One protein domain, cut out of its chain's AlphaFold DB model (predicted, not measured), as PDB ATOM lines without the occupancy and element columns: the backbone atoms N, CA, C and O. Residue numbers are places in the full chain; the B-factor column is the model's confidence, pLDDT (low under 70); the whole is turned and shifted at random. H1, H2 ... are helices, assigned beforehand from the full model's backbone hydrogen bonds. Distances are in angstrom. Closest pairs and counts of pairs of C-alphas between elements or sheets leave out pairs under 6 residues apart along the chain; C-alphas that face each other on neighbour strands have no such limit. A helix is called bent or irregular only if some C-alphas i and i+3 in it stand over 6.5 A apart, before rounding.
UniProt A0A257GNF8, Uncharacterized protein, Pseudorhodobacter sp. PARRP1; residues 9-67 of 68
ATOM      1  N   VAL A   9      19.201  38.389 -14.787       67.50
ATOM      2  CA  VAL A   9      20.045  37.277 -14.344       67.50
ATOM      3  C   VAL A   9      21.490  37.452 -14.818       67.50
ATOM      4  O   VAL A   9      22.411  37.466 -14.008       67.50
ATOM      5  N   ILE A  10      21.704  37.666 -16.122       73.56
ATOM      6  CA  ILE A  10      23.057  37.719 -16.704       73.56
ATOM      7  C   ILE A  10      23.816  38.963 -16.223       73.56
ATOM      8  O   ILE A  10      24.995  38.878 -15.893       73.56
ATOM      9  N   GLY A  11      23.140  40.114 -16.124       78.19
ATOM     10  CA  GLY A  11      23.769  41.354 -15.660       78.19
ATOM     11  C   GLY A  11      24.189  41.325 -14.186       78.19
ATOM     12  O   GLY A  11      25.159  41.983 -13.822       78.19
ATOM     13  N   HIS A  12      23.484  40.560 -13.347       81.25
ATOM     14  CA  HIS A  12      23.838  40.394 -11.938       81.25
ATOM     15  C   HIS A  12      25.069  39.497 -11.796       81.25
ATOM     16  O   HIS A  12      26.071  39.931 -11.240       81.25
ATOM     17  N   VAL A  13      25.040  38.324 -12.436       84.69
ATOM     18  CA  VAL A  13      26.158  37.371 -12.435       84.69
ATOM     19  C   VAL A  13      27.435  37.997 -13.002       84.69
ATOM     20  O   VAL A  13      28.501  37.858 -12.413       84.69
ATOM     21  N   ALA A  14      27.342  38.743 -14.108       84.19
ATOM     22  CA  ALA A  14      28.501  39.417 -14.698       84.19
ATOM     23  C   ALA A  14      29.106  40.481 -13.767       84.19
ATOM     24  O   ALA A  14      30.326  40.616 -13.687       84.19
ATOM     25  N   ARG A  15      28.261  41.227 -13.046       85.75
ATOM     26  CA  ARG A  15      28.711  42.217 -12.062       85.75
ATOM     27  C   ARG A  15      29.374  41.549 -10.861       85.75
ATOM     28  O   ARG A  15      30.377  42.062 -10.378       85.75
ATOM     29  N   ASP A  16      28.827  40.429 -10.401       88.56
ATOM     30  CA  ASP A  16      29.343  39.720  -9.235       88.56
ATOM     31  C   ASP A  16      30.695  39.063  -9.552       88.56
ATOM     32  O   ASP A  16      31.643  39.253  -8.799       88.56
ATOM     33  N   ILE A  17      30.844  38.425 -10.721       89.88
ATOM     34  CA  ILE A  17      32.145  37.919 -11.205       89.88
ATOM     35  C   ILE A  17      33.172  39.054 -11.341       89.88
ATOM     36  O   ILE A  17      34.343  38.872 -11.022       89.88
ATOM     37  N   GLY A  18      32.742  40.234 -11.804       89.94
ATOM     38  CA  GLY A  18      33.608  41.413 -11.880       89.94
ATOM     39  C   GLY A  18      34.066  41.937 -10.513       89.94
ATOM     40  O   GLY A  18      35.052  42.666 -10.451       89.94
ATOM     41  N   HIS A  19      33.368  41.576  -9.431       93.00
ATOM     42  CA  HIS A  19      33.741  41.909  -8.058       93.00
ATOM     43  C   HIS A  19      34.641  40.837  -7.428       93.00
ATOM     44  O   HIS A  19      35.602  41.179  -6.745       93.00
ATOM     45  N   ASP A  20      34.353  39.555  -7.678       92.94
ATOM     46  CA  ASP A  20      35.163  38.426  -7.217       92.94
ATOM     47  C   ASP A  20      35.201  37.303  -8.265       92.94
ATOM     48  O   ASP A  20      34.210  36.619  -8.532       92.94
ATOM     49  N   ILE A  21      36.389  37.064  -8.824       92.19
ATOM     50  CA  ILE A  21      36.615  36.024  -9.831       92.19
ATOM     51  C   ILE A  21      36.372  34.609  -9.288       92.19
ATOM     52  O   ILE A  21      36.034  33.710 -10.059       92.19
ATOM     53  N   ASN A  22      36.475  34.392  -7.969       95.69
ATOM     54  CA  ASN A  22      36.246  33.076  -7.373       95.69
ATOM     55  C   ASN A  22      34.812  32.580  -7.593       95.69
ATOM     56  O   ASN A  22      34.579  31.372  -7.648       95.69
ATOM     57  N   ILE A  23      33.858  33.496  -7.802       93.75
ATOM     58  CA  ILE A  23      32.459  33.194  -8.131       93.75
ATOM     59  C   ILE A  23      32.347  32.314  -9.384       93.75
ATOM     60  O   ILE A  23      31.446  31.477  -9.463       93.75
ATOM     61  N   VAL A  24      33.295  32.408 -10.323       93.88
ATOM     62  CA  VAL A  24      33.340  31.534 -11.504       93.88
ATOM     63  C   VAL A  24      33.411  30.059 -11.099       93.88
ATOM     64  O   VAL A  24      32.679  29.243 -11.656       93.88
ATOM     65  N   PHE A  25      34.212  29.701 -10.091       95.25
ATOM     66  CA  PHE A  25      34.333  28.313  -9.635       95.25
ATOM     67  C   PHE A  25      33.043  27.793  -8.994       95.25
ATOM     68  O   PHE A  25      32.680  26.632  -9.199       95.25
ATOM     69  N   TYR A  26      32.303  28.648  -8.286       94.31
ATOM     70  CA  TYR A  26      30.983  28.293  -7.762       94.31
ATOM     71  C   TYR A  26      29.983  28.046  -8.894       94.31
ATOM     72  O   TYR A  26      29.292  27.029  -8.885       94.31
ATOM     73  N   ILE A  27      29.946  28.921  -9.906       93.56
ATOM     74  CA  ILE A  27      29.056  28.766 -11.067       93.56
ATOM     75  C   ILE A  27      29.365  27.469 -11.813       93.56
ATOM     76  O   ILE A  27      28.451  26.694 -12.091       93.56
ATOM     77  N   LEU A  28      30.641  27.191 -12.091       95.38
ATOM     78  CA  LEU A  28      31.056  25.947 -12.740       95.38
ATOM     79  C   LEU A  28      30.624  24.720 -11.929       95.38
ATOM     80  O   LEU A  28      30.069  23.777 -12.489       95.38
ATOM     81  N   THR A  29      30.798  24.757 -10.607       97.50
ATOM     82  CA  THR A  29      30.380  23.664  -9.718       97.50
ATOM     83  C   THR A  29      28.861  23.453  -9.746       97.50
ATOM     84  O   THR A  29      28.397  22.312  -9.819       97.50
ATOM     85  N   ILE A  30      28.071  24.531  -9.752       96.25
ATOM     86  CA  ILE A  30      26.606  24.468  -9.868       96.25
ATOM     87  C   ILE A  30      26.198  23.852 -11.209       96.25
ATOM     88  O   ILE A  30      25.350  22.963 -11.233       96.25
ATOM     89  N   LEU A  31      26.818  24.267 -12.318       95.81
ATOM     90  CA  LEU A  31      26.522  23.727 -13.649       95.81
ATOM     91  C   LEU A  31      26.825  22.226 -13.742       95.81
ATOM     92  O   LEU A  31      25.998  21.465 -14.245       95.81
ATOM     93  N   VAL A  32      27.965  21.778 -13.207       97.06
ATOM     94  CA  VAL A  32      28.300  20.346 -13.147       97.06
ATOM     95  C   VAL A  32      27.298  19.592 -12.274       97.06
ATOM     96  O   VAL A  32      26.822  18.527 -12.660       97.06
ATOM     97  N   THR A  33      26.917  20.154 -11.126       98.06
ATOM     98  CA  THR A  33      25.925  19.538 -10.233       98.06
ATOM     99  C   THR A  33      24.570  19.386 -10.926       98.06
ATOM    100  O   THR A  33      23.973  18.312 -10.874       98.06
ATOM    101  N   LEU A  34      24.105  20.418 -11.637       97.69
ATOM    102  CA  LEU A  34      22.879  20.357 -12.435       97.69
ATOM    103  C   LEU A  34      22.965  19.287 -13.527       97.69
ATOM    104  O   LEU A  34      22.002  18.548 -13.718       97.69
ATOM    105  N   MET A  35      24.118  19.146 -14.189       97.25
ATOM    106  CA  MET A  35      24.338  18.086 -15.176       97.25
ATOM    107  C   MET A  35      24.226  16.695 -14.544       97.25
ATOM    108  O   MET A  35      23.535  15.832 -15.075       97.25
ATOM    109  N   VAL A  36      24.849  16.476 -13.384       98.00
ATOM    110  CA  VAL A  36      24.754  15.198 -12.661       98.00
ATOM    111  C   VAL A  36      23.306  14.895 -12.277       98.00
ATOM    112  O   VAL A  36      22.840  13.776 -12.478       98.00
ATOM    113  N   VAL A  37      22.568  15.883 -11.763       98.44
ATOM    114  CA  VAL A  37      21.142  15.724 -11.433       98.44
ATOM    115  C   VAL A  37      20.324  15.393 -12.683       98.44
ATOM    116  O   VAL A  37      19.497  14.485 -12.640       98.44
ATOM    117  N   ALA A  38      20.593  16.058 -13.808       97.75
ATOM    118  CA  ALA A  38      19.920  15.794 -15.073       97.75
ATOM    119  C   ALA A  38      20.196  14.373 -15.590       97.75
ATOM    120  O   ALA A  38      19.270  13.669 -15.990       97.75
ATOM    121  N   ILE A  39      21.446  13.908 -15.513       98.12
ATOM    122  CA  ILE A  39      21.814  12.531 -15.871       98.12
ATOM    123  C   ILE A  39      21.116  11.531 -14.947       98.12
ATOM    124  O   ILE A  39      20.622  10.508 -15.411       98.12
ATOM    125  N   LYS A  40      21.018  11.812 -13.644       98.25
ATOM    126  CA  LYS A  40      20.287  10.939 -12.714       98.25
ATOM    127  C   LYS A  40      18.788  10.874 -13.020       98.25
ATOM    128  O   LYS A  40      18.188   9.831 -12.789       98.25
ATOM    129  N   ALA A  41      18.194  11.961 -13.512       98.00
ATOM    130  CA  ALA A  41      16.769  12.034 -13.823       98.00
ATOM    131  C   ALA A  41      16.412  11.425 -15.192       98.00
ATOM    132  O   ALA A  41      15.386  10.760 -15.311       98.00
ATOM    133  N   TRP A  42      17.244  11.638 -16.216       97.44
ATOM    134  CA  TRP A  42      16.920  11.309 -17.616       97.44
ATOM    135  C   TRP A  42      17.974  10.447 -18.329       97.44
ATOM    136  O   TRP A  42      17.853  10.169 -19.523       97.44
ATOM    137  N   GLY A  43      19.017  10.008 -17.626       96.94
ATOM    138  CA  GLY A  43      20.088   9.185 -18.178       96.94
ATOM    139  C   GLY A  43      20.920   9.911 -19.238       96.94
ATOM    140  O   GLY A  43      21.150  11.119 -19.177       96.94
ATOM    141  N   ILE A  44      21.367   9.155 -20.246       96.50
ATOM    142  CA  ILE A  44      22.218   9.653 -21.343       96.50
ATOM    143  C   ILE A  44      21.512  10.736 -22.174       96.50
ATOM    144  O   ILE A  44      22.177  11.614 -22.724       96.50
ATOM    145  N   ALA A  45      20.175  10.737 -22.232       97.25
ATOM    146  CA  ALA A  45      19.421  11.739 -22.982       97.25
ATOM    147  C   ALA A  45      19.733  13.177 -22.521       97.25
ATOM    148  O   ALA A  45      19.808  14.080 -23.353       97.25
ATOM    149  N   ALA A  46      20.004  13.384 -21.224       97.25
ATOM    150  CA  ALA A  46      20.407  14.686 -20.687       97.25
ATOM    151  C   ALA A  46      21.710  15.207 -21.319       97.25
ATOM    152  O   ALA A  46      21.817  16.394 -21.636       97.25
ATOM    153  N   LEU A  47      22.680  14.317 -21.556       95.25
ATOM    154  CA  LEU A  47      23.927  14.665 -22.236       95.25
ATOM    155  C   LEU A  47      23.657  15.032 -23.692       95.25
ATOM    156  O   LEU A  47      24.098  16.086 -24.137       95.25
ATOM    157  N   VAL A  48      22.892  14.207 -24.413       97.06
ATOM    158  CA  VAL A  48      22.582  14.442 -25.834       97.06
ATOM    159  C   VAL A  48      21.940  15.815 -26.030       97.06
ATOM    160  O   VAL A  48      22.407  16.597 -26.854       97.06
ATOM    161  N   VAL A  49      20.924  16.150 -25.232       96.75
ATOM    162  CA  VAL A  49      20.244  17.452 -25.317       96.75
ATOM    163  C   VAL A  49      21.195  18.603 -24.979       96.75
ATOM    164  O   VAL A  49      21.190  19.621 -25.669       96.75
ATOM    165  N   SER A  50      22.057  18.435 -23.974       95.19
ATOM    166  CA  SER A  50      23.048  19.453 -23.598       95.19
ATOM    167  C   SER A  50      24.081  19.701 -24.702       95.19
ATOM    168  O   SER A  50      24.428  20.850 -24.973       95.19
ATOM    169  N   TYR A  51      24.530  18.647 -25.389       94.69
ATOM    170  CA  TYR A  51      25.406  18.766 -26.558       94.69
ATOM    171  C   TYR A  51      24.711  19.478 -27.722       94.69
ATOM    172  O   TYR A  51      25.300  20.368 -28.332       94.69
ATOM    173  N   VAL A  52      23.450  19.142 -28.006       97.19
ATOM    174  CA  VAL A  52      22.665  19.816 -29.054       97.19
ATOM    175  C   VAL A  52      22.488  21.302 -28.733       97.19
ATOM    176  O   VAL A  52      22.633  22.143 -29.618       97.19
ATOM    177  N   ALA A  53      22.262  21.655 -27.466       95.81
ATOM    178  CA  ALA A  53      22.165  23.048 -27.033       95.81
ATOM    179  C   ALA A  53      23.475  23.843 -27.226       95.81
ATOM    180  O   ALA A  53      23.427  25.059 -27.404       95.81
ATOM    181  N   MET A  54      24.636  23.175 -27.241       96.44
ATOM    182  CA  MET A  54      25.939  23.802 -27.505       96.44
ATOM    183  C   MET A  54      26.219  24.057 -28.992       96.44
ATOM    184  O   MET A  54      27.094  24.859 -29.307       96.44
ATOM    185  N   VAL A  55      25.475  23.442 -29.917       97.19
ATOM    186  CA  VAL A  55      25.663  23.626 -31.369       97.19
ATOM    187  C   VAL A  55      25.685  25.102 -31.796       97.19
ATOM    188  O   VAL A  55      26.660  25.490 -32.440       97.19
ATOM    189  N   PRO A  56      24.704  25.962 -31.444       96.88
ATOM    190  CA  PRO A  56      24.750  27.375 -31.827       96.88
ATOM    191  C   PRO A  56      25.958  28.117 -31.241       96.88
ATOM    192  O   PRO A  56      26.493  29.005 -31.899       96.88
ATOM    193  N   VAL A  57      26.422  27.745 -30.043       96.50
ATOM    194  CA  VAL A  57      27.610  28.346 -29.410       96.50
ATOM    195  C   VAL A  57      28.868  27.984 -30.191       96.50
ATOM    196  O   VAL A  57      29.656  28.864 -30.526       96.50
ATOM    197  N   ILE A  58      29.035  26.702 -30.528       96.81
ATOM    198  CA  ILE A  58      30.161  26.226 -31.337       96.81
ATOM    199  C   ILE A  58      30.120  26.880 -32.717       96.81
ATOM    200  O   ILE A  58      31.141  27.360 -33.190       96.81
ATOM    201  N   PHE A  59      28.950  26.965 -33.348       97.12
ATOM    202  CA  PHE A  59      28.811  27.593 -34.659       97.12
ATOM    203  C   PHE A  59      29.156  29.088 -34.621       97.12
ATOM    204  O   PHE A  59      29.890  29.571 -35.478       97.12
ATOM    205  N   ALA A  60      28.704  29.812 -33.592       97.19
ATOM    206  CA  ALA A  60      29.072  31.209 -33.376       97.19
ATOM    207  C   ALA A  60      30.580  31.381 -33.136       97.19
ATOM    208  O   ALA A  60      31.182  32.292 -33.701       97.19
ATOM    209  N   LEU A  61      31.202  30.494 -32.350       96.69
ATOM    210  CA  LEU A  61      32.653  30.475 -32.147       96.69
ATOM    211  C   LEU A  61      33.401  30.226 -33.458       96.69
ATOM    212  O   LEU A  61      34.349  30.944 -33.752       96.69
ATOM    213  N   LEU A  62      32.960  29.253 -34.261       96.69
ATOM    214  CA  LEU A  62      33.561  28.940 -35.558       96.69
ATOM    215  C   LEU A  62      33.481  30.126 -36.521       96.69
ATOM    216  O   LEU A  62      34.473  30.446 -37.170       96.69
ATOM    217  N   ILE A  63      32.331  30.803 -36.584       96.75
ATOM    218  CA  ILE A  63      32.178  32.039 -37.358       96.75
ATOM    219  C   ILE A  63      33.151  33.097 -36.836       96.75
ATOM    220  O   ILE A  63      33.883  33.689 -37.618       96.75
ATOM    221  N   TRP A  64      33.203  33.310 -35.521       97.44
ATOM    222  CA  TRP A  64      34.062  34.333 -34.932       97.44
ATOM    223  C   TRP A  64      35.541  34.122 -35.279       97.44
ATOM    224  O   TRP A  64      36.200  35.069 -35.694       97.44
ATOM    225  N   ILE A  65      36.054  32.892 -35.193       96.12
ATOM    226  CA  ILE A  65      37.463  32.608 -35.511       96.12
ATOM    227  C   ILE A  65      37.781  32.615 -37.016       96.12
ATOM    228  O   ILE A  65      38.954  32.639 -37.375       96.12
ATOM    229  N   THR A  66      36.773  32.542 -37.896       96.38
ATOM    230  CA  THR A  66      36.960  32.565 -39.361       96.38
ATOM    231  C   THR A  66      36.786  33.953 -39.976       96.38
ATOM    232  O   THR A  66      37.083  34.124 -41.158       96.38
ATOM    233  N   ILE A  67      36.337  34.945 -39.201       91.44
ATOM    234  CA  ILE A  67      36.311  36.346 -39.631       91.44
ATOM    235  C   ILE A  67      37.752  36.894 -39.585       91.44
ATOM    236  O   ILE A  67      38.380  36.795 -38.529       91.44
TER     237      ILE A  67
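What this domain is: This is residues 9 to 67 of the 68 residues of an uncharacterized protein of Pseudorhodobacter sp. PARRP1 (UniProt A0A257GNF8). Two long helices, H2 and the bent helix H3, make an open V: H2 is one limb, and the arms H3a and H3b, one after the other, make the second limb. The short helix H1 sits at the far end of H2 from the point of the V and makes a corner with it. The printed part has 59 residues with three named helices, H1, H2, H3 in chain order, no named strand, and the class all helix. The whole is loose, with a radius of gyration of the C-alphas of 14.8 A, and flat, spanning 37 by 34 by 17 A.

How they stand to each other: Start with H1, residues 10 to 19; a tight link leads to H2, residues 23 to 42. They only just touch, and only at the corner, with 3 pairs of C-alphas within 8 A, H2 with residues 23 to 24 alone; the closest C-alphas, of Ile 17 and Ile 23, are 5.6 A apart. They run opposite ways at a steep tilt of 43 degrees. After another tight link comes H3, residues 44 to 66, one helix by its hydrogen bonds but bent: C-alphas 53 and 56 are 7.0 A apart. Its arms, H3a at residues 44 to 53 and H3b at residues 56 to 66, stand at a steep tilt of 43 degrees. H3a touches H2, residues 35 to 39 alone, closest at the C-alphas of Ile 39 and Ala 46, 5.5 A; they run opposite ways at a steep tilt of 50 degrees. H3b is apart from H1 and H2. In H1, H2, H3a and H3b every O i to N i+4 pair is within hydrogen-bond range.

Where its parts are: Find C-alpha 10 at (23.057, 37.719, -16.704); from there H1 runs 14.4 A to residue 19. H2 covers 28.5 A from residue 23 to C-alpha 42 at (16.920, 11.309, -17.616). H3a covers 14.6 A, and H3b 15.3 A, ending at C-alpha 66, (36.960, 32.565, -39.361).

The domain as a whole: The C-alphas farthest apart, of Ala 41 and Ile 67, are 40.5 A apart. Residues 28 to 34, 40 to 45 and 51 to 67 stand free. The printed part has no cut, and neither link is long. The mean pLDDT of the printed part is 93.9; look at residue 9 for the one value under 70.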